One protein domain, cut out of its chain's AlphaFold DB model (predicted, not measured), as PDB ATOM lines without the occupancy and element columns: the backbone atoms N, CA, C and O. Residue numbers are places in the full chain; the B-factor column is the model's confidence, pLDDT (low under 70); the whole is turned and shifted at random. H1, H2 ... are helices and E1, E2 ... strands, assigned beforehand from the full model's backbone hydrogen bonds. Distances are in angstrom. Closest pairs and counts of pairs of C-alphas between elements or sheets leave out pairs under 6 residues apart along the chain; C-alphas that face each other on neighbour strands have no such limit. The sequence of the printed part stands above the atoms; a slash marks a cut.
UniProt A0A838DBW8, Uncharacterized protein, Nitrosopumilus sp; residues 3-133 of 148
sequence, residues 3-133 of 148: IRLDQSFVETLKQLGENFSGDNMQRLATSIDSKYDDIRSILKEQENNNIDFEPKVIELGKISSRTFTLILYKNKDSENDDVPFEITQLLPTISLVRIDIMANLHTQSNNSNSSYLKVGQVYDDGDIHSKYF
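AT A GLANCE: This is residues 3 to 133 of the 148 residues of an uncharacterized protein of Nitrosopumilus sp (UniProt A0A838DBW8). A strongly twisted, curled sheet of five antiparallel strands has H2 and H3 packed on one of its faces. H1 stands up from the sheet over E5, while the short H4 is set off from it, reached by a long stretch with no named element. The printed part has 131 residues, with four named helices and five named strands in the order E1 H1 H2 H3 E2 E3 H4 E4 E5; across the sheet the order is E1 E5 E4 E3 E2. The class is mixed, helices and strands. The whole is compact, with a radius of gyration of the C-alphas of 15.1 A and spans of 40 by 31 by 25 A.

HOW THE PARTS SIT: E1, residues 3 to 5, is an edge strand, antiparallel to E5, residues 116 to 124, with N 4 and O 121 2.9 A apart. E5 bends by 52 degrees at residue 119. E5 and E4, residues 97 to 104, form a hairpin, with N 119 and O 101 2.7 A apart. E4 is antiparallel to E3, residues 66 to 72, with N 71 and O 100 2.8 A apart. E3 and the other edge strand E2, residues 56 to 63, form a hairpin, with N 58 and O 70 2.9 A apart. H1, residues 7 to 15, stands up from the sheet over E5, rising 51 degrees out of a local plane fitted to just 6 C-alphas; the closest C-alphas are those of Phe 9 and Val 119, 5.3 A apart. H2, residues 22 to 33, and H3, residues 36 to 48, are on the same face, making two layers, helices on one face of a sheet. H2 has a height over the sheet of 6.2 A, and its closest C-alphas to E2 are Ser 31 and Leu 60, 5.7 A apart. H3 runs along the strands, at 23 degrees to E3 on the local plane; its closest C-alpha pair with E3 is Ile 39 and Leu 72, 7.6 A apart. H2 and H3 meet only through their link. H4, residues 85 to 90, is only just not on the sheet, with 4 pairs of C-alphas within 10 A. In H1, H2, H3 and H4 every O i to N i+4 pair is within hydrogen-bond range.

IN THESE COORDINATES: E1 begins at C-alpha 3, (-45.169, 50.646, 4.962), and is 6.6 A long. H1 measures 12.3 A, H2 16.4 A, H3 18.1 A and H4 8.9 A. E2 measures 20.6 A, E3 19.1 A, E4 23.1 A and E5 22.8 A. E5 ends at C-alpha 124, (-38.690, 54.667, 9.771).

THE WHOLE: The C-alphas farthest apart are those of Pro 92 and Asn 110, 45.2 A. The printed part has no cut; the links E3 to H4 and E4 to E5 are long. The mean pLDDT of the printed part is 71.0, with residues 51 to 53, 73 to 98, 105 to 116 and 124 to 133 under 70.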
ATOM      1  N   ILE A   3     -44.216  51.673   4.510       72.88
ATOM      2  CA  ILE A   3     -45.169  50.646   4.962       72.88
ATOM      3  C   ILE A   3     -45.123  49.457   3.999       72.88
ATOM      4  O   ILE A   3     -45.424  49.613   2.815       72.88
ATOM      5  N   ARG A   4     -44.803  48.269   4.523       76.38
ATOM      6  CA  ARG A   4     -44.857  46.989   3.802       76.38
ATOM      7  C   ARG A   4     -45.974  46.135   4.382       76.38
ATOM      8  O   ARG A   4     -45.961  45.845   5.576       76.38
ATOM      9  N   LEU A   5     -46.944  45.741   3.560       79.50
ATOM     10  CA  LEU A   5     -47.983  44.805   3.987       79.50
ATOM     11  C   LEU A   5     -47.429  43.381   4.012       79.50
ATOM     12  O   LEU A   5     -46.636  42.996   3.161       79.50
ATOM     13  N   ASP A   6     -47.858  42.607   4.998       78.75
ATOM     14  CA  ASP A   6     -47.510  41.201   5.113       78.75
ATOM     15  C   ASP A   6     -48.331  40.397   4.099       78.75
ATOM     16  O   ASP A   6     -49.559  40.521   4.029       78.75
ATOM     17  N   GLN A   7     -47.665  39.555   3.315       75.88
ATOM     18  CA  GLN A   7     -48.321  38.715   2.318       75.88
ATOM     19  C   GLN A   7     -49.396  37.822   2.956       75.88
ATOM     20  O   GLN A   7     -50.488  37.671   2.407       75.88
ATOM     21  N   SER A   8     -49.140  37.311   4.165       76.00
ATOM     22  CA  SER A   8     -50.098  36.473   4.891       76.00
ATOM     23  C   SER A   8     -51.398  37.219   5.215       76.00
ATOM     24  O   SER A   8     -52.482  36.629   5.184       76.00
ATOM     25  N   PHE A   9     -51.326  38.531   5.457       79.94
ATOM     26  CA  PHE A   9     -52.501  39.379   5.642       79.94
ATOM     27  C   PHE A   9     -53.300  39.518   4.350       79.94
ATOM     28  O   PHE A   9     -54.517  39.318   4.355       79.94
ATOM     29  N   VAL A  10     -52.621  39.808   3.238       79.00
ATOM     30  CA  VAL A  10     -53.259  39.949   1.923       79.00
ATOM     31  C   VAL A  10     -53.953  38.647   1.513       79.00
ATOM     32  O   VAL A  10     -55.107  38.662   1.084       79.00
ATOM     33  N   GLU A  11     -53.283  37.511   1.693       78.56
ATOM     34  CA  GLU A  11     -53.827  36.183   1.403       78.56
ATOM     35  C   GLU A  11     -55.011  35.830   2.302       78.56
ATOM     36  O   GLU A  11     -56.031  35.341   1.812       78.56
ATOM     37  N   THR A  12     -54.925  36.139   3.598       78.25
ATOM     38  CA  THR A  12     -56.030  35.902   4.536       78.25
ATOM     39  C   THR A  12     -57.270  36.703   4.141       78.25
ATOM     40  O   THR A  12     -58.377  36.169   4.157       78.25
ATOM     41  N   LEU A  13     -57.116  37.965   3.731       77.38
ATOM     42  CA  LEU A  13     -58.250  38.764   3.257       77.38
ATOM     43  C   LEU A  13     -58.881  38.168   1.998       77.38
ATOM     44  O   LEU A  13     -60.103  38.014   1.954       77.38
ATOM     45  N   LYS A  14     -58.058  37.743   1.029       79.56
ATOM     46  CA  LYS A  14     -58.542  37.062  -0.180       79.56
ATOM     47  C   LYS A  14     -59.343  35.800   0.164       79.56
ATOM     48  O   LYS A  14     -60.418  35.599  -0.395       79.56
ATOM     49  N   GLN A  15     -58.871  34.982   1.110       78.88
ATOM     50  CA  GLN A  15     -59.585  33.779   1.573       78.88
ATOM     51  C   GLN A  15     -60.930  34.098   2.242       78.88
ATOM     52  O   GLN A  15     -61.872  33.316   2.136       78.88
ATOM     53  N   LEU A  16     -61.039  35.255   2.898       77.25
ATOM     54  CA  LEU A  16     -62.280  35.744   3.505       77.25
ATOM     55  C   LEU A  16     -63.232  36.408   2.491       77.25
ATOM     56  O   LEU A  16     -64.318  36.843   2.872       77.25
ATOM     57  N   GLY A  17     -62.856  36.482   1.208       77.19
ATOM     58  CA  GLY A  17     -63.633  37.171   0.175       77.19
ATOM     59  C   GLY A  17     -63.607  38.695   0.317       77.19
ATOM     60  O   GLY A  17     -64.484  39.385  -0.200       77.19
ATOM     61  N   GLU A  18     -62.615  39.223   1.031       80.12
ATOM     62  CA  GLU A  18     -62.431  40.645   1.270       80.12
ATOM     63  C   GLU A  18     -61.197  41.166   0.530       80.12
ATOM     64  O   GLU A  18     -60.235  40.441   0.296       80.12
ATOM     65  N   ASN A  19     -61.199  42.456   0.194       74.25
ATOM     66  CA  ASN A  19     -60.052  43.115  -0.424       74.25
ATOM     67  C   ASN A  19     -59.596  44.305   0.418       74.25
ATOM     68  O   ASN A  19     -60.407  45.097   0.910       74.25
ATOM     69  N   PHE A  20     -58.280  44.473   0.526       79.88
ATOM     70  CA  PHE A  20     -57.679  45.700   1.035       79.88
ATOM     71  C   PHE A  20     -57.397  46.628  -0.147       79.88
ATOM     72  O   PHE A  20     -56.402  46.470  -0.843       79.88
ATOM     73  N   SER A  21     -58.330  47.536  -0.440       82.50
ATOM     74  CA  SER A  21     -58.211  48.456  -1.577       82.50
ATOM     75  C   SER A  21     -57.093  49.484  -1.384       82.50
ATOM     76  O   SER A  21     -56.696  49.771  -0.252       82.50
ATOM     77  N   GLY A  22     -56.666  50.124  -2.478       80.38
ATOM     78  CA  GLY A  22     -55.750  51.271  -2.423       80.38
ATOM     79  C   GLY A  22     -56.250  52.405  -1.516       80.38
ATOM     80  O   GLY A  22     -55.462  52.999  -0.790       80.38
ATOM     81  N   ASP A  23     -57.566  52.637  -1.440       83.69
ATOM     82  CA  ASP A  23     -58.152  53.598  -0.491       83.69
ATOM     83  C   ASP A  23     -57.940  53.187   0.976       83.69
ATOM     84  O   ASP A  23     -57.686  54.036   1.833       83.69
ATOM     85  N   ASN A  24     -58.048  51.890   1.289       83.75
ATOM     86  CA  ASN A  24     -57.788  51.382   2.637       83.75
ATOM     87  C   ASN A  24     -56.303  51.482   2.987       83.75
ATOM     88  O   ASN A  24     -55.980  51.822   4.127       83.75
ATOM     89  N   MET A  25     -55.419  51.250   2.012       81.69
ATOM     90  CA  MET A  25     -53.990  51.516   2.157       81.69
ATOM     91  C   MET A  25     -53.775  53.004   2.449       81.69
ATOM     92  O   MET A  25     -53.312  53.346   3.525       81.69
ATOM     93  N   GLN A  26     -54.248  53.921   1.607       81.62
ATOM     94  CA  GLN A  26     -54.061  55.359   1.833       81.62
ATOM     95  C   GLN A  26     -54.576  55.835   3.205       81.62
ATOM     96  O   GLN A  26     -53.934  56.659   3.864       81.62
ATOM     97  N   ARG A  27     -55.715  55.306   3.669       85.62
ATOM     98  CA  ARG A  27     -56.237  55.583   5.018       85.62
ATOM     99  C   ARG A  27     -55.318  55.061   6.117       85.62
ATOM    100  O   ARG A  27     -55.124  55.768   7.097       85.62
ATOM    101  N   LEU A  28     -54.739  53.872   5.950       84.06
ATOM    102  CA  LEU A  28     -53.784  53.308   6.903       84.06
ATOM    103  C   LEU A  28     -52.532  54.182   7.021       84.06
ATOM    104  O   LEU A  28     -52.158  54.522   8.141       84.06
ATOM    105  N   ALA A  29     -51.947  54.620   5.903       80.88
ATOM    106  CA  ALA A  29     -50.816  55.552   5.925       80.88
ATOM    107  C   ALA A  29     -51.182  56.865   6.604       80.88
ATOM    108  O   ALA A  29     -50.465  57.319   7.486       80.88
ATOM    109  N   THR A  30     -52.332  57.440   6.253       84.50
ATOM    110  CA  THR A  30     -52.786  58.703   6.850       84.50
ATOM    111  C   THR A  30     -52.981  58.565   8.364       84.50
ATOM    112  O   THR A  30     -52.614  59.464   9.121       84.50
ATOM    113  N   SER A  31     -53.525  57.435   8.830       86.00
ATOM    114  CA  SER A  31     -53.652  57.146  10.261       86.00
ATOM    115  C   SER A  31     -52.289  57.036  10.946       86.00
ATOM    116  O   SER A  31     -52.129  57.585  12.034       86.00
ATOM    117  N   ILE A  32     -51.309  56.375  10.324       84.00
ATOM    118  CA  ILE A  32     -49.942  56.254  10.858       84.00
ATOM    119  C   ILE A  32     -49.262  57.628  10.915       84.00
ATOM    120  O   ILE A  32     -48.773  58.014  11.975       84.00
ATOM    121  N   ASP A  33     -49.323  58.402   9.831       82.75
ATOM    122  CA  ASP A  33     -48.756  59.753   9.750       82.75
ATOM    123  C   ASP A  33     -49.361  60.675  10.818       82.75
ATOM    124  O   ASP A  33     -48.647  61.415  11.492       82.75
ATOM    125  N   SER A  34     -50.674  60.581  11.057       85.81
ATOM    126  CA  SER A  34     -51.349  61.367  12.101       85.81
ATOM    127  C   SER A  34     -50.889  61.038  13.528       85.81
ATOM    128  O   SER A  34     -51.132  61.817  14.449       85.81
ATOM    129  N   LYS A  35     -50.241  59.882  13.716       87.06
ATOM    130  CA  LYS A  35     -49.691  59.399  14.987       87.06
ATOM    131  C   LYS A  35     -48.169  59.500  15.051       87.06
ATOM    132  O   LYS A  35     -47.582  59.031  16.024       87.06
ATOM    133  N   TYR A  36     -47.523  60.118  14.062       82.25
ATOM    134  CA  TYR A  36     -46.066  60.141  13.970       82.25
ATOM    135  C   TYR A  36     -45.384  60.771  15.190       82.25
ATOM    136  O   TYR A  36     -44.397  60.232  15.687       82.25
ATOM    137  N   ASP A  37     -45.932  61.863  15.729       82.06
ATOM    138  CA  ASP A  37     -45.367  62.504  16.922       82.06
ATOM    139  C   ASP A  37     -45.413  61.579  18.151       82.06
ATOM    140  O   ASP A  37     -44.432  61.495  18.896       82.06
ATOM    141  N   ASP A  38     -46.505  60.822  18.321       84.38
ATOM    142  CA  ASP A  38     -46.652  59.826  19.388       84.38
ATOM    143  C   ASP A  38     -45.644  58.679  19.198       84.38
ATOM    144  O   ASP A  38     -44.924  58.317  20.133       84.38
ATOM    145  N   ILE A  39     -45.544  58.147  17.972       81.75
ATOM    146  CA  ILE A  39     -44.586  57.097  17.587       81.75
ATOM    147  C   ILE A  39     -43.162  57.542  17.932       81.75
ATOM    148  O   ILE A  39     -42.441  56.858  18.659       81.75
ATOM    149  N   ARG A  40     -42.770  58.733  17.473       79.12
ATOM    150  CA  ARG A  40     -41.433  59.286  17.688       79.12
ATOM    151  C   ARG A  40     -41.145  59.538  19.163       79.12
ATOM    152  O   ARG A  40     -40.019  59.312  19.607       79.12
ATOM    153  N   SER A  41     -42.132  60.016  19.920       83.06
ATOM    154  CA  SER A  41     -41.991  60.228  21.361       83.06
ATOM    155  C   SER A  41     -41.711  58.914  22.089       83.06
ATOM    156  O   SER A  41     -40.771  58.847  22.880       83.06
ATOM    157  N   ILE A  42     -42.466  57.857  21.777       82.44
ATOM    158  CA  ILE A  42     -42.289  56.527  22.373       82.44
ATOM    159  C   ILE A  42     -40.914  55.945  22.037       82.44
ATOM    160  O   ILE A  42     -40.226  55.438  22.921       82.44
ATOM    161  N   LEU A  43     -40.486  56.038  20.777       77.19
ATOM    162  CA  LEU A  43     -39.186  55.513  20.354       77.19
ATOM    163  C   LEU A  43     -38.024  56.233  21.049       77.19
ATOM    164  O   LEU A  43     -37.079  55.586  21.501       77.19
ATOM    165  N   LYS A  44     -38.119  57.561  21.203       77.94
ATOM    166  CA  LYS A  44     -37.146  58.352  21.974       77.94
ATOM    167  C   LYS A  44     -37.148  57.992  23.455       77.94
ATOM    168  O   LYS A  44     -36.089  57.949  24.071       77.94
ATOM    169  N   GLU A  45     -38.315  57.755  24.046       80.69
ATOM    170  CA  GLU A  45     -38.419  57.313  25.437       80.69
ATOM    171  C   GLU A  45     -37.735  55.954  25.632       80.69
ATOM    172  O   GLU A  45     -36.898  55.811  26.523       80.69
ATOM    173  N   GLN A  46     -38.031  54.978  24.768       76.06
ATOM    174  CA  GLN A  46     -37.391  53.660  24.798       76.06
ATOM    175  C   GLN A  46     -35.873  53.763  24.615       76.06
ATOM    176  O   GLN A  46     -35.120  53.080  25.308       76.06
ATOM    177  N   GLU A  47     -35.414  54.654  23.733       74.50
ATOM    178  CA  GLU A  47     -33.994  54.946  23.555       74.50
ATOM    179  C   GLU A  47     -33.337  55.507  24.815       74.50
ATOM    180  O   GLU A  47     -32.343  54.952  25.277       74.50
ATOM    181  N   ASN A  48     -33.902  56.568  25.387       80.00
ATOM    182  CA  ASN A  48     -33.348  57.224  26.571       80.00
ATOM    183  C   ASN A  48     -33.291  56.283  27.781       80.00
ATOM    184  O   ASN A  48     -32.404  56.406  28.625       80.00
ATOM    185  N   ASN A  49     -34.228  55.338  27.852       78.81
ATOM    186  CA  ASN A  49     -34.351  54.394  28.955       78.81
ATOM    187  C   ASN A  49     -33.621  53.059  28.712       78.81
ATOM    188  O   ASN A  49     -33.663  52.198  29.589       78.81
ATOM    189  N   ASN A  50     -32.941  52.878  27.569       72.12
ATOM    190  CA  ASN A  50     -32.317  51.610  27.158       72.12
ATOM    191  C   ASN A  50     -33.283  50.410  27.249       72.12
ATOM    192  O   ASN A  50     -32.932  49.342  27.750       72.12
ATOM    193  N   ILE A  51     -34.529  50.611  26.813       67.12
ATOM    194  CA  ILE A  51     -35.560  49.572  26.806       67.12
ATOM    195  C   ILE A  51     -35.501  48.851  25.461       67.12
ATOM    196  O   ILE A  51     -35.945  49.391  24.449       67.12
ATOM    197  N   ASP A  52     -34.980  47.625  25.464       59.41
ATOM    198  CA  ASP A  52     -34.835  46.832  24.238       59.41
ATOM    199  C   ASP A  52     -36.142  46.113  23.834       59.41
ATOM    200  O   ASP A  52     -36.405  45.930  22.651       59.41
ATOM    201  N   PHE A  53     -37.001  45.724  24.792       59.94
ATOM    202  CA  PHE A  53     -38.175  44.873  24.517       59.94
ATOM    203  C   PHE A  53     -39.390  45.154  25.420       59.94
ATOM    204  O   PHE A  53     -39.890  44.265  26.108       59.94
ATOM    205  N   GLU A  54     -39.914  46.382  25.405       70.00
ATOM    206  CA  GLU A  54     -41.243  46.667  25.972       70.00
ATOM    207  C   GLU A  54     -42.205  47.108  24.859       70.00
ATOM    208  O   GLU A  54     -42.061  48.222  24.347       70.00
ATOM    209  N   PRO A  55     -43.183  46.273  24.455       73.38
ATOM    210  CA  PRO A  55     -44.105  46.636  23.389       73.38
ATOM    211  C   PRO A  55     -45.011  47.780  23.846       73.38
ATOM    212  O   PRO A  55     -45.737  47.664  24.836       73.38
ATOM    213  N   LYS A  56     -45.008  48.882  23.095       81.75
ATOM    214  CA  LYS A  56     -45.978  49.967  23.261       81.75
ATOM    215  C   LYS A  56     -47.010  49.898  22.148       81.75
ATOM    216  O   LYS A  56     -46.693  49.577  21.008       81.75
ATOM    217  N   VAL A  57     -48.255  50.180  22.497       82.50
ATOM    218  CA  VAL A  57     -49.403  49.965  21.619       82.50
ATOM    219  C   VAL A  57     -50.039  51.312  21.293       82.50
ATOM    220  O   VAL A  57     -50.445  52.024  22.209       82.50
ATOM    221  N   ILE A  58     -50.144  51.655  20.007       83.50
ATOM    222  CA  ILE A  58     -50.878  52.838  19.527       83.50
ATOM    223  C   ILE A  58     -52.070  52.370  18.696       83.50
ATOM    224  O   ILE A  58     -51.901  51.727  17.663       83.50
ATOM    225  N   GLU A  59     -53.287  52.718  19.109       86.38
ATOM    226  CA  GLU A  59     -54.481  52.477  18.296       86.38
ATOM    227  C   GLU A  59     -54.546  53.473  17.125       86.38
ATOM    228  O   GLU A  59     -54.505  54.691  17.320       86.38
ATOM    229  N   LEU A  60     -54.662  52.950  15.901       83.88
ATOM    230  CA  LEU A  60     -54.807  53.735  14.667       83.88
ATOM    231  C   LEU A  60     -56.274  54.017  14.312       83.88
ATOM    232  O   LEU A  60     -56.564  54.878  13.480       83.88
ATOM    233  N   GLY A  61     -57.196  53.285  14.938       82.44
ATOM    234  CA  GLY A  61     -58.634  53.376  14.720       82.44
ATOM    235  C   GLY A  61     -59.152  52.343  13.723       82.44
ATOM    236  O   GLY A  61     -58.510  51.327  13.445       82.44
ATOM    237  N   LYS A  62     -60.364  52.577  13.209       84.00
ATOM    238  CA  LYS A  62     -61.046  51.640  12.309       84.00
ATOM    239  C   LYS A  62     -60.867  52.017  10.845       84.00
ATOM    240  O   LYS A  62     -61.198  53.130  10.448       84.00
ATOM    241  N   ILE A  63     -60.432  51.056  10.035       80.31
ATOM    242  CA  ILE A  63     -60.367  51.166   8.576       80.31
ATOM    243  C   ILE A  63     -61.196  50.027   7.997       80.31
ATOM    244  O   ILE A  63     -60.986  48.854   8.311       80.31
ATOM    245  N   SER A  64     -62.178  50.387   7.168       79.38
ATOM    246  CA  SER A  64     -63.265  49.485   6.791       79.38
ATOM    247  C   SER A  64     -63.962  48.955   8.058       79.38
ATOM    248  O   SER A  64     -64.520  49.733   8.831       79.38
ATOM    249  N   SER A  65     -63.902  47.654   8.306       78.12
ATOM    250  CA  SER A  65     -64.521  46.964   9.435       78.12
ATOM    251  C   SER A  65     -63.522  46.523  10.513       78.12
ATOM    252  O   SER A  65     -63.926  45.898  11.496       78.12
ATOM    253  N   ARG A  66     -62.230  46.845  10.349       79.25
ATOM    254  CA  ARG A  66     -61.146  46.375  11.219       79.25
ATOM    255  C   ARG A  66     -60.541  47.508  12.035       79.25
ATOM    256  O   ARG A  66     -60.321  48.595  11.512       79.25
ATOM    257  N   THR A  67     -60.270  47.248  13.306       83.25
ATOM    258  CA  THR A  67     -59.449  48.081  14.182       83.25
ATOM    259  C   THR A  67     -57.981  47.753  13.938       83.25
ATOM    260  O   THR A  67     -57.582  46.592  14.046       83.25
ATOM    261  N   PHE A  68     -57.203  48.783  13.627       82.00
ATOM    262  CA  PHE A  68     -55.768  48.709  13.405       82.00
ATOM    263  C   PHE A  68     -55.015  49.285  14.594       82.00
ATOM    264  O   PHE A  68     -55.421  50.285  15.195       82.00
ATOM    265  N   THR A  69     -53.878  48.674  14.883       83.75
ATOM    266  CA  THR A  69     -53.037  49.013  16.019       83.75
ATOM    267  C   THR A  69     -51.575  48.858  15.624       83.75
ATOM    268  O   THR A  69     -51.208  47.878  14.982       83.75
ATOM    269  N   LEU A  70     -50.729  49.803  16.020       81.38
ATOM    270  CA  LEU A  70     -49.278  49.673  15.940       81.38
ATOM    271  C   LEU A  70     -48.751  49.043  17.222       81.38
ATOM    272  O   LEU A  70     -49.089  49.494  18.318       81.38
ATOM    273  N   ILE A  71     -47.891  48.042  17.074       79.44
ATOM    274  CA  ILE A  71     -47.066  47.513  18.154       79.44
ATOM    275  C   ILE A  71     -45.639  47.992  17.907       79.44
ATOM    276  O   ILE A  71     -44.945  47.520  17.005       79.44
ATOM    277  N   LEU A  72     -45.219  48.957  18.719       74.12
ATOM    278  CA  LEU A  72     -43.900  49.560  18.679       74.12
ATOM    279  C   LEU A  72     -42.962  48.779  19.585       74.12
ATOM    280  O   LEU A  72     -43.182  48.676  20.794       74.12
ATOM    281  N   TYR A  73     -41.887  48.283  18.997       69.12
ATOM    282  CA  TYR A  73     -40.752  47.738  19.713       69.12
ATOM    283  C   TYR A  73     -39.480  48.281  19.065       69.12
ATOM    284  O   TYR A  73     -39.353  48.307  17.843       69.12
ATOM    285  N   LYS A  74     -38.523  48.723  19.879       58.06
ATOM    286  CA  LYS A  74     -37.192  49.075  19.393       58.06
ATOM    287  C   LYS A  74     -36.402  47.782  19.176       58.06
ATOM    288  O   LYS A  74     -35.579  47.421  20.006       58.06
ATOM    289  N   ASN A  75     -36.652  47.068  18.073       55.28
ATOM    290  CA  ASN A  75     -35.735  45.992  17.699       55.28
ATOM    291  C   ASN A  75     -34.447  46.646  17.204       55.28
ATOM    292  O   ASN A  75     -34.413  47.231  16.121       55.28
ATOM    293  N   LYS A  76     -33.407  46.604  18.033       51.78
ATOM    294  CA  LYS A  76     -32.061  47.001  17.643       51.78
ATOM    295  C   LYS A  76     -31.491  45.857  16.813       51.78
ATOM    296  O   LYS A  76     -30.657  45.101  17.298       51.78
ATOM    297  N   ASP A  77     -31.989  45.704  15.591       52.25
ATOM    298  CA  ASP A  77     -31.370  44.813  14.620       52.25
ATOM    299  C   ASP A  77     -30.053  45.468  14.189       52.25
ATOM    300  O   ASP A  77     -29.982  46.244  13.240       52.25
ATOM    301  N   SER A  78     -29.018  45.274  15.007       47.03
ATOM    302  CA  SER A  78     -27.708  45.901  14.835       47.03
ATOM    303  C   SER A  78     -26.993  45.449  13.564       47.03
ATOM    304  O   SER A  78     -26.012  46.086  13.185       47.03
ATOM    305  N   GLU A  79     -27.473  44.377  12.929       52.16
ATOM    306  CA  GLU A  79     -26.904  43.811  11.706       52.16
ATOM    307  C   GLU A  79     -27.741  44.165  10.458       52.16
ATOM    308  O   GLU A  79     -27.213  44.110   9.353       52.16
ATOM    309  N   ASN A  80     -28.978  44.675  10.618       55.16
ATOM    310  CA  ASN A  80     -29.954  44.908   9.535       55.16
ATOM    311  C   ASN A  80     -30.247  43.652   8.687       55.16
ATOM    312  O   ASN A  80     -30.733  43.773   7.560       55.16
ATOM    313  N   ASP A  81     -29.969  42.456   9.206       53.50
ATOM    314  CA  ASP A  81     -30.067  41.209   8.444       53.50
ATOM    315  C   ASP A  81     -31.529  40.819   8.148       53.50
ATOM    316  O   ASP A  81     -31.797  40.125   7.166       53.50
ATOM    317  N   ASP A  82     -32.492  41.318   8.936       58.69
ATOM    318  CA  ASP A  82     -33.927  41.071   8.734       58.69
ATOM    319  C   ASP A  82     -34.623  42.141   7.862       58.69
ATOM    320  O   ASP A  82     -35.856  42.147   7.727       58.69
ATOM    321  N   VAL A  83     -33.868  43.082   7.280       60.72
ATOM    322  CA  VAL A  83     -34.406  44.149   6.426       60.72
ATOM    323  C   VAL A  83     -34.232  43.764   4.955       60.72
ATOM    324  O   VAL A  83     -33.100  43.582   4.509       60.72
ATOM    325  N   PRO A  84     -35.318  43.679   4.160       66.62
ATOM    326  CA  PRO A  84     -35.205  43.413   2.730       66.62
ATOM    327  C   PRO A  84     -34.277  44.417   2.046       66.62
ATOM    328  O   PRO A  84     -34.313  45.618   2.343       66.62
ATOM    329  N   PHE A  85     -33.470  43.934   1.106       67.31
ATOM    330  CA  PHE A  85     -32.471  44.746   0.418       67.31
ATOM    331  C   PHE A  85     -33.106  45.969  -0.267       67.31
ATOM    332  O   PHE A  85     -32.576  47.078  -0.205       67.31
ATOM    333  N   GLU A  86     -34.304  45.803  -0.817       67.19
ATOM    334  CA  GLU A  86     -35.109  46.841  -1.456       67.19
ATOM    335  C   GLU A  86     -35.433  47.993  -0.491       67.19
ATOM    336  O   GLU A  86     -35.373  49.165  -0.865       67.19
ATOM    337  N   ILE A  87     -35.710  47.685   0.780       64.25
ATOM    338  CA  ILE A  87     -35.975  48.686   1.823       64.25
ATOM    339  C   ILE A  87     -34.686  49.423   2.192       64.25
ATOM    340  O   ILE A  87     -34.700  50.649   2.320       64.25
ATOM    341  N   THR A  88     -33.557  48.711   2.295       62.44
ATOM    342  CA  THR A  88     -32.253  49.339   2.581       62.44
ATOM    343  C   THR A  88     -31.778  50.275   1.464       62.44
ATOM    344  O   THR A  88     -31.128  51.281   1.741       62.44
ATOM    345  N   GLN A  89     -32.145  50.006   0.205       65.56
ATOM    346  CA  GLN A  89     -31.867  50.908  -0.918       65.56
ATOM    347  C   GLN A  89     -32.700  52.196  -0.871       65.56
ATOM    348  O   GLN A  89     -32.241  53.245  -1.326       65.56
ATOM    349  N   LEU A  90     -33.920  52.123  -0.337       64.75
ATOM    350  CA  LEU A  90     -34.842  53.256  -0.257       64.75
ATOM    351  C   LEU A  90     -34.632  54.120   0.993       64.75
ATOM    352  O   LEU A  90     -34.969  55.302   0.963       64.75
ATOM    353  N   LEU A  91     -34.065  53.548   2.060       62.81
ATOM    354  CA  LEU A  91     -33.801  54.215   3.337       62.81
ATOM    355  C   LEU A  91     -32.296  54.167   3.654       62.81
ATOM    356  O   LEU A  91     -31.849  53.305   4.408       62.81
ATOM    357  N   PRO A  92     -31.483  55.091   3.108       55.28
ATOM    358  CA  PRO A  92     -30.024  55.049   3.241       55.28
ATOM    359  C   PRO A  92     -29.488  55.386   4.649       55.28
ATOM    360  O   PRO A  92     -28.273  55.474   4.834       55.28
ATOM    361  N   THR A  93     -30.345  55.615   5.649       53.09
ATOM    362  CA  THR A  93     -29.924  55.963   7.017       53.09
ATOM    363  C   THR A  93     -29.882  54.768   7.968       53.09
ATOM    364  O   THR A  93     -30.691  53.851   7.917       53.09
ATOM    365  N   ILE A  94     -28.950  54.850   8.917       49.12
ATOM    366  CA  ILE A  94     -28.331  53.749   9.673       49.12
ATOM    367  C   ILE A  94     -29.133  53.368  10.947       49.12
ATOM    368  O   ILE A  94     -28.596  52.794  11.888       49.12
ATOM    369  N   SER A  95     -30.413  53.729  11.065       53.12
ATOM    370  CA  SER A  95     -31.216  53.411  12.265       53.12
ATOM    371  C   SER A  95     -32.671  53.165  11.911       53.12
ATOM    372  O   SER A  95     -33.555  53.956  12.223       53.12
ATOM    373  N   LEU A  96     -32.882  52.047  11.233       59.25
ATOM    374  CA  LEU A  96     -34.188  51.592  10.807       59.25
ATOM    375  C   LEU A  96     -34.974  51.068  12.012       59.25
ATOM    376  O   LEU A  96     -34.581  50.104  12.668       59.25
ATOM    377  N   VAL A  97     -36.092  51.723  12.319       63.78
ATOM    378  CA  VAL A  97     -37.017  51.247  13.351       63.78
ATOM    379  C   VAL A  97     -38.085  50.386  12.695       63.78
ATOM    380  O   VAL A  97     -38.769  50.842  11.780       63.78
ATOM    381  N   ARG A  98     -38.245  49.155  13.188       69.38
ATOM    382  CA  ARG A  98     -39.290  48.222  12.760       69.38
ATOM    383  C   ARG A  98     -40.491  48.303  13.698       69.38
ATOM    384  O   ARG A  98     -40.370  48.024  14.886       69.38
ATOM    385  N   ILE A  99     -41.656  48.628  13.152       74.56
ATOM    386  CA  ILE A  99     -42.923  48.680  13.895       74.56
ATOM    387  C   ILE A  99     -43.892  47.692  13.252       74.56
ATOM    388  O   ILE A  99     -44.159  47.807  12.058       74.56
ATOM    389  N   ASP A 100     -44.438  46.744  14.015       79.31
ATOM    390  CA  ASP A 100     -45.465  45.846  13.480       79.31
ATOM    391  C   ASP A 100     -46.837  46.527  13.496       79.31
ATOM    392  O   ASP A 100     -47.250  47.146  14.479       79.31
ATOM    393  N   ILE A 101     -47.577  46.359  12.407       79.00
ATOM    394  CA  ILE A 101     -48.978  46.748  12.297       79.00
ATOM    395  C   ILE A 101     -49.813  45.495  12.548       79.00
ATOM    396  O   ILE A 101     -49.602  44.470  11.903       79.00
ATOM    397  N   MET A 102     -50.787  45.581  13.445       82.56
ATOM    398  CA  MET A 102     -51.745  44.516  13.731       82.56
ATOM    399  C   MET A 102     -53.163  44.985  13.409       82.56
ATOM    400  O   MET A 102     -53.506  46.147  13.629       82.56
ATOM    401  N   ALA A 103     -54.013  44.076  12.943       79.25
ATOM    402  CA  ALA A 103     -55.447  44.315  12.803       79.25
ATOM    403  C   ALA A 103     -56.246  43.192  13.446       79.25
ATOM    404  O   ALA A 103     -55.826  42.033  13.451       79.25
ATOM    405  N   ASN A 104     -57.430  43.526  13.955       78.75
ATOM    406  CA  ASN A 104     -58.387  42.498  14.338       78.75
ATOM    407  C   ASN A 104     -58.918  41.772  13.087       78.75
ATOM    408  O   ASN A 104     -59.257  42.372  12.067       78.75
ATOM    409  N   LEU A 105     -59.007  40.447  13.166       64.31
ATOM    410  CA  LEU A 105     -59.578  39.632  12.090       64.31
ATOM    411  C   LEU A 105     -61.110  39.620  12.110       64.31
ATOM    412  O   LEU A 105     -61.738  39.471  11.064       64.31
ATOM    413  N   HIS A 106     -61.721  39.797  13.284       58.97
ATOM    414  CA  HIS A 106     -63.172  39.746  13.443       58.97
ATOM    415  C   HIS A 106     -63.802  41.140  13.464       58.97
ATOM    416  O   HIS A 106     -63.501  41.975  14.316       58.97
ATOM    417  N   THR A 107     -64.742  41.350  12.544       54.50
ATOM    418  CA  THR A 107     -65.491  42.599  12.345       54.50
ATOM    419  C   THR A 107     -66.523  42.874  13.440       54.50
ATOM    420  O   THR A 107     -66.958  44.010  13.609       54.50
ATOM    421  N   GLN A 108     -66.867  41.867  14.243       50.94
ATOM    422  CA  GLN A 108     -67.717  41.980  15.425       50.94
ATOM    423  C   GLN A 108     -67.499  40.749  16.302       50.94
ATOM    424  O   GLN A 108     -67.810  39.630  15.903       50.94
ATOM    425  N   SER A 109     -66.992  40.938  17.513       39.66
ATOM    426  CA  SER A 109     -67.020  39.889  18.524       39.66
ATOM    427  C   SER A 109     -67.158  40.532  19.895       39.66
ATOM    428  O   SER A 109     -66.201  41.061  20.446       39.66
ATOM    429  N   ASN A 110     -68.361  40.434  20.464       42.88
ATOM    430  CA  ASN A 110     -68.607  40.602  21.900       42.88
ATOM    431  C   ASN A 110     -67.891  39.521  22.746       42.88
ATOM    432  O   ASN A 110     -68.044  39.507  23.964       42.88
ATOM    433  N   ASN A 111     -67.124  38.618  22.122       40.66
ATOM    434  CA  ASN A 111     -66.232  37.684  22.793       40.66
ATOM    435  C   ASN A 111     -64.796  38.215  22.782       40.66
ATOM    436  O   ASN A 111     -64.214  38.515  21.740       40.66
ATOM    437  N   SER A 112     -64.217  38.249  23.975       43.12
ATOM    438  CA  SER A 112     -62.889  38.740  24.345       43.12
ATOM    439  C   SER A 112     -61.693  38.003  23.719       43.12
ATOM    440  O   SER A 112     -60.556  38.340  24.033       43.12
ATOM    441  N   ASN A 113     -61.909  37.054  22.803       44.81
ATOM    442  CA  ASN A 113     -60.844  36.428  22.015       44.81
ATOM    443  C   ASN A 113     -60.756  37.097  20.640       44.81
ATOM    444  O   ASN A 113     -61.133  36.526  19.619       44.81
ATOM    445  N   SER A 114     -60.288  38.344  20.625       52.75
ATOM    446  CA  SER A 114     -59.915  39.007  19.375       52.75
ATOM    447  C   SER A 114     -58.624  38.373  18.857       52.75
ATOM    448  O   SER A 114     -57.580  38.498  19.491       52.75
ATOM    449  N   SER A 115     -58.691  37.672  17.725       64.44
ATOM    450  CA  SER A 115     -57.503  37.247  16.986       64.44
ATOM    451  C   SER A 115     -56.930  38.458  16.247       64.44
ATOM    452  O   SER A 115     -57.609  39.093  15.435       64.44
ATOM    453  N   TYR A 116     -55.689  38.809  16.576       66.81
ATOM    454  CA  TYR A 116     -54.932  39.840  15.874       66.81
ATOM    455  C   TYR A 116     -54.071  39.178  14.802       66.81
ATOM    456  O   TYR A 116     -53.403  38.182  15.075       66.81
ATOM    457  N   LEU A 117     -54.087  39.736  13.595       77.56
ATOM    458  CA  LEU A 117     -53.213  39.341  12.497       77.56
ATOM    459  C   LEU A 117     -52.196  40.444  12.253       77.56
ATOM    460  O   LEU A 117     -52.556  41.625  12.264       77.56
ATOM    461  N   LYS A 118     -50.944  40.057  12.021       80.00
ATOM    462  CA  LYS A 118     -49.926  40.987  11.554       80.00
ATOM    463  C   LYS A 118     -50.279  41.426  10.138       80.00
ATOM    464  O   LYS A 118     -50.401  40.606   9.242       80.00
ATOM    465  N   VAL A 119     -50.488  42.723   9.981       77.50
ATOM    466  CA  VAL A 119     -50.874  43.398   8.739       77.50
ATOM    467  C   VAL A 119     -49.653  43.761   7.918       77.50
ATOM    468  O   VAL A 119     -49.731  43.797   6.696       77.50
ATOM    469  N   GLY A 120     -48.551  44.098   8.582       76.00
ATOM    470  CA  GLY A 120     -47.388  44.658   7.920       76.00
ATOM    471  C   GLY A 120     -46.393  45.268   8.887       76.00
ATOM    472  O   GLY A 120     -46.481  45.077  10.102       76.00
ATOM    473  N   GLN A 121     -45.440  45.994   8.321       77.38
ATOM    474  CA  GLN A 121     -44.331  46.619   9.021       77.38
ATOM    475  C   GLN A 121     -44.149  48.053   8.545       77.38
ATOM    476  O   GLN A 121     -44.305  48.340   7.356       77.38
ATOM    477  N   VAL A 122     -43.798  48.935   9.474       73.56
ATOM    478  CA  VAL A 122     -43.302  50.277   9.169       73.56
ATOM    479  C   VAL A 122     -41.797  50.304   9.386       73.56
ATOM    480  O   VAL A 122     -41.314  49.813  10.408       73.56
ATOM    481  N   TYR A 123     -41.095  50.896   8.430       70.88
ATOM    482  CA  TYR A 123     -39.671  51.186   8.474       70.88
ATOM    483  C   TYR A 123     -39.478  52.703   8.512       70.88
ATOM    484  O   TYR A 123     -39.866  53.399   7.570       70.88
ATOM    485  N   ASP A 124     -38.940  53.230   9.610       68.31
ATOM    486  CA  ASP A 124     -38.690  54.667   9.771       68.31
ATOM    487  C   ASP A 124     -37.200  55.001   9.637       68.31
ATOM    488  O   ASP A 124     -36.357  54.356  10.259       68.31
ATOM    489  N   ASP A 125     -36.905  56.021   8.833       63.75
ATOM    490  CA  ASP A 125     -35.593  56.636   8.611       63.75
ATOM    491  C   ASP A 125     -35.501  58.053   9.213       63.75
ATOM    492  O   ASP A 125     -34.469  58.720   9.117       63.75
ATOM    493  N   GLY A 126     -36.580  58.524   9.850       56.81
ATOM    494  CA  GLY A 126     -36.712  59.882  10.365       56.81
ATOM    495  C   GLY A 126     -37.439  60.846   9.421       56.81
ATOM    496  O   GLY A 126     -37.538  62.031   9.756       56.81
ATOM    497  N   ASP A 127     -37.954  60.371   8.278       56.53
ATOM    498  CA  ASP A 127     -38.861  61.130   7.412       56.53
ATOM    499  C   ASP A 127     -40.325  60.989   7.874       56.53
ATOM    500  O   ASP A 127     -40.853  59.885   8.050       56.53
ATOM    501  N   ILE A 128     -40.990  62.140   8.015       53.06
ATOM    502  CA  ILE A 128     -42.348  62.316   8.551       53.06
ATOM    503  C   ILE A 128     -43.413  61.718   7.619       53.06
ATOM    504  O   ILE A 128     -44.507  61.393   8.073       53.06
ATOM    505  N   HIS A 129     -43.120  61.567   6.325       52.31
ATOM    506  CA  HIS A 129     -44.102  61.087   5.353       52.31
ATOM    507  C   HIS A 129     -43.988  59.579   5.093       52.31
ATOM    508  O   HIS A 129     -42.911  59.063   4.768       52.31
ATOM    509  N   SER A 130     -45.116  58.869   5.194       51.75
ATOM    510  CA  SER A 130     -45.213  57.464   4.792       51.75
ATOM    511  C   SER A 130     -45.269  57.316   3.270       51.75
ATOM    512  O   SER A 130     -46.078  57.948   2.592       51.75
ATOM    513  N   LYS A 131     -44.442  56.426   2.725       58.44
ATOM    514  CA  LYS A 131     -44.506  55.945   1.342       58.44
ATOM    515  C   LYS A 131     -44.836  54.456   1.359       58.44
ATOM    516  O   LYS A 131     -44.307  53.702   2.173       58.44
ATOM    517  N   TYR A 132     -45.720  54.022   0.474       50.75
ATOM    518  CA  TYR A 132     -45.961  52.596   0.278       50.75
ATOM    519  C   TYR A 132     -44.852  51.998  -0.576       50.75
ATOM    520  O   TYR A 132     -44.484  52.577  -1.597       50.75
ATOM    521  N   PHE A 133     -44.351  50.836  -0.162       53.44
ATOM    522  CA  PHE A 133     -43.603  49.964  -1.054       53.44
ATOM    523  C   PHE A 133     -44.537  48.828  -1.466       53.44
ATOM    524  O   PHE A 133     -44.848  47.944  -0.666       53.44
TER     525      PHE A 133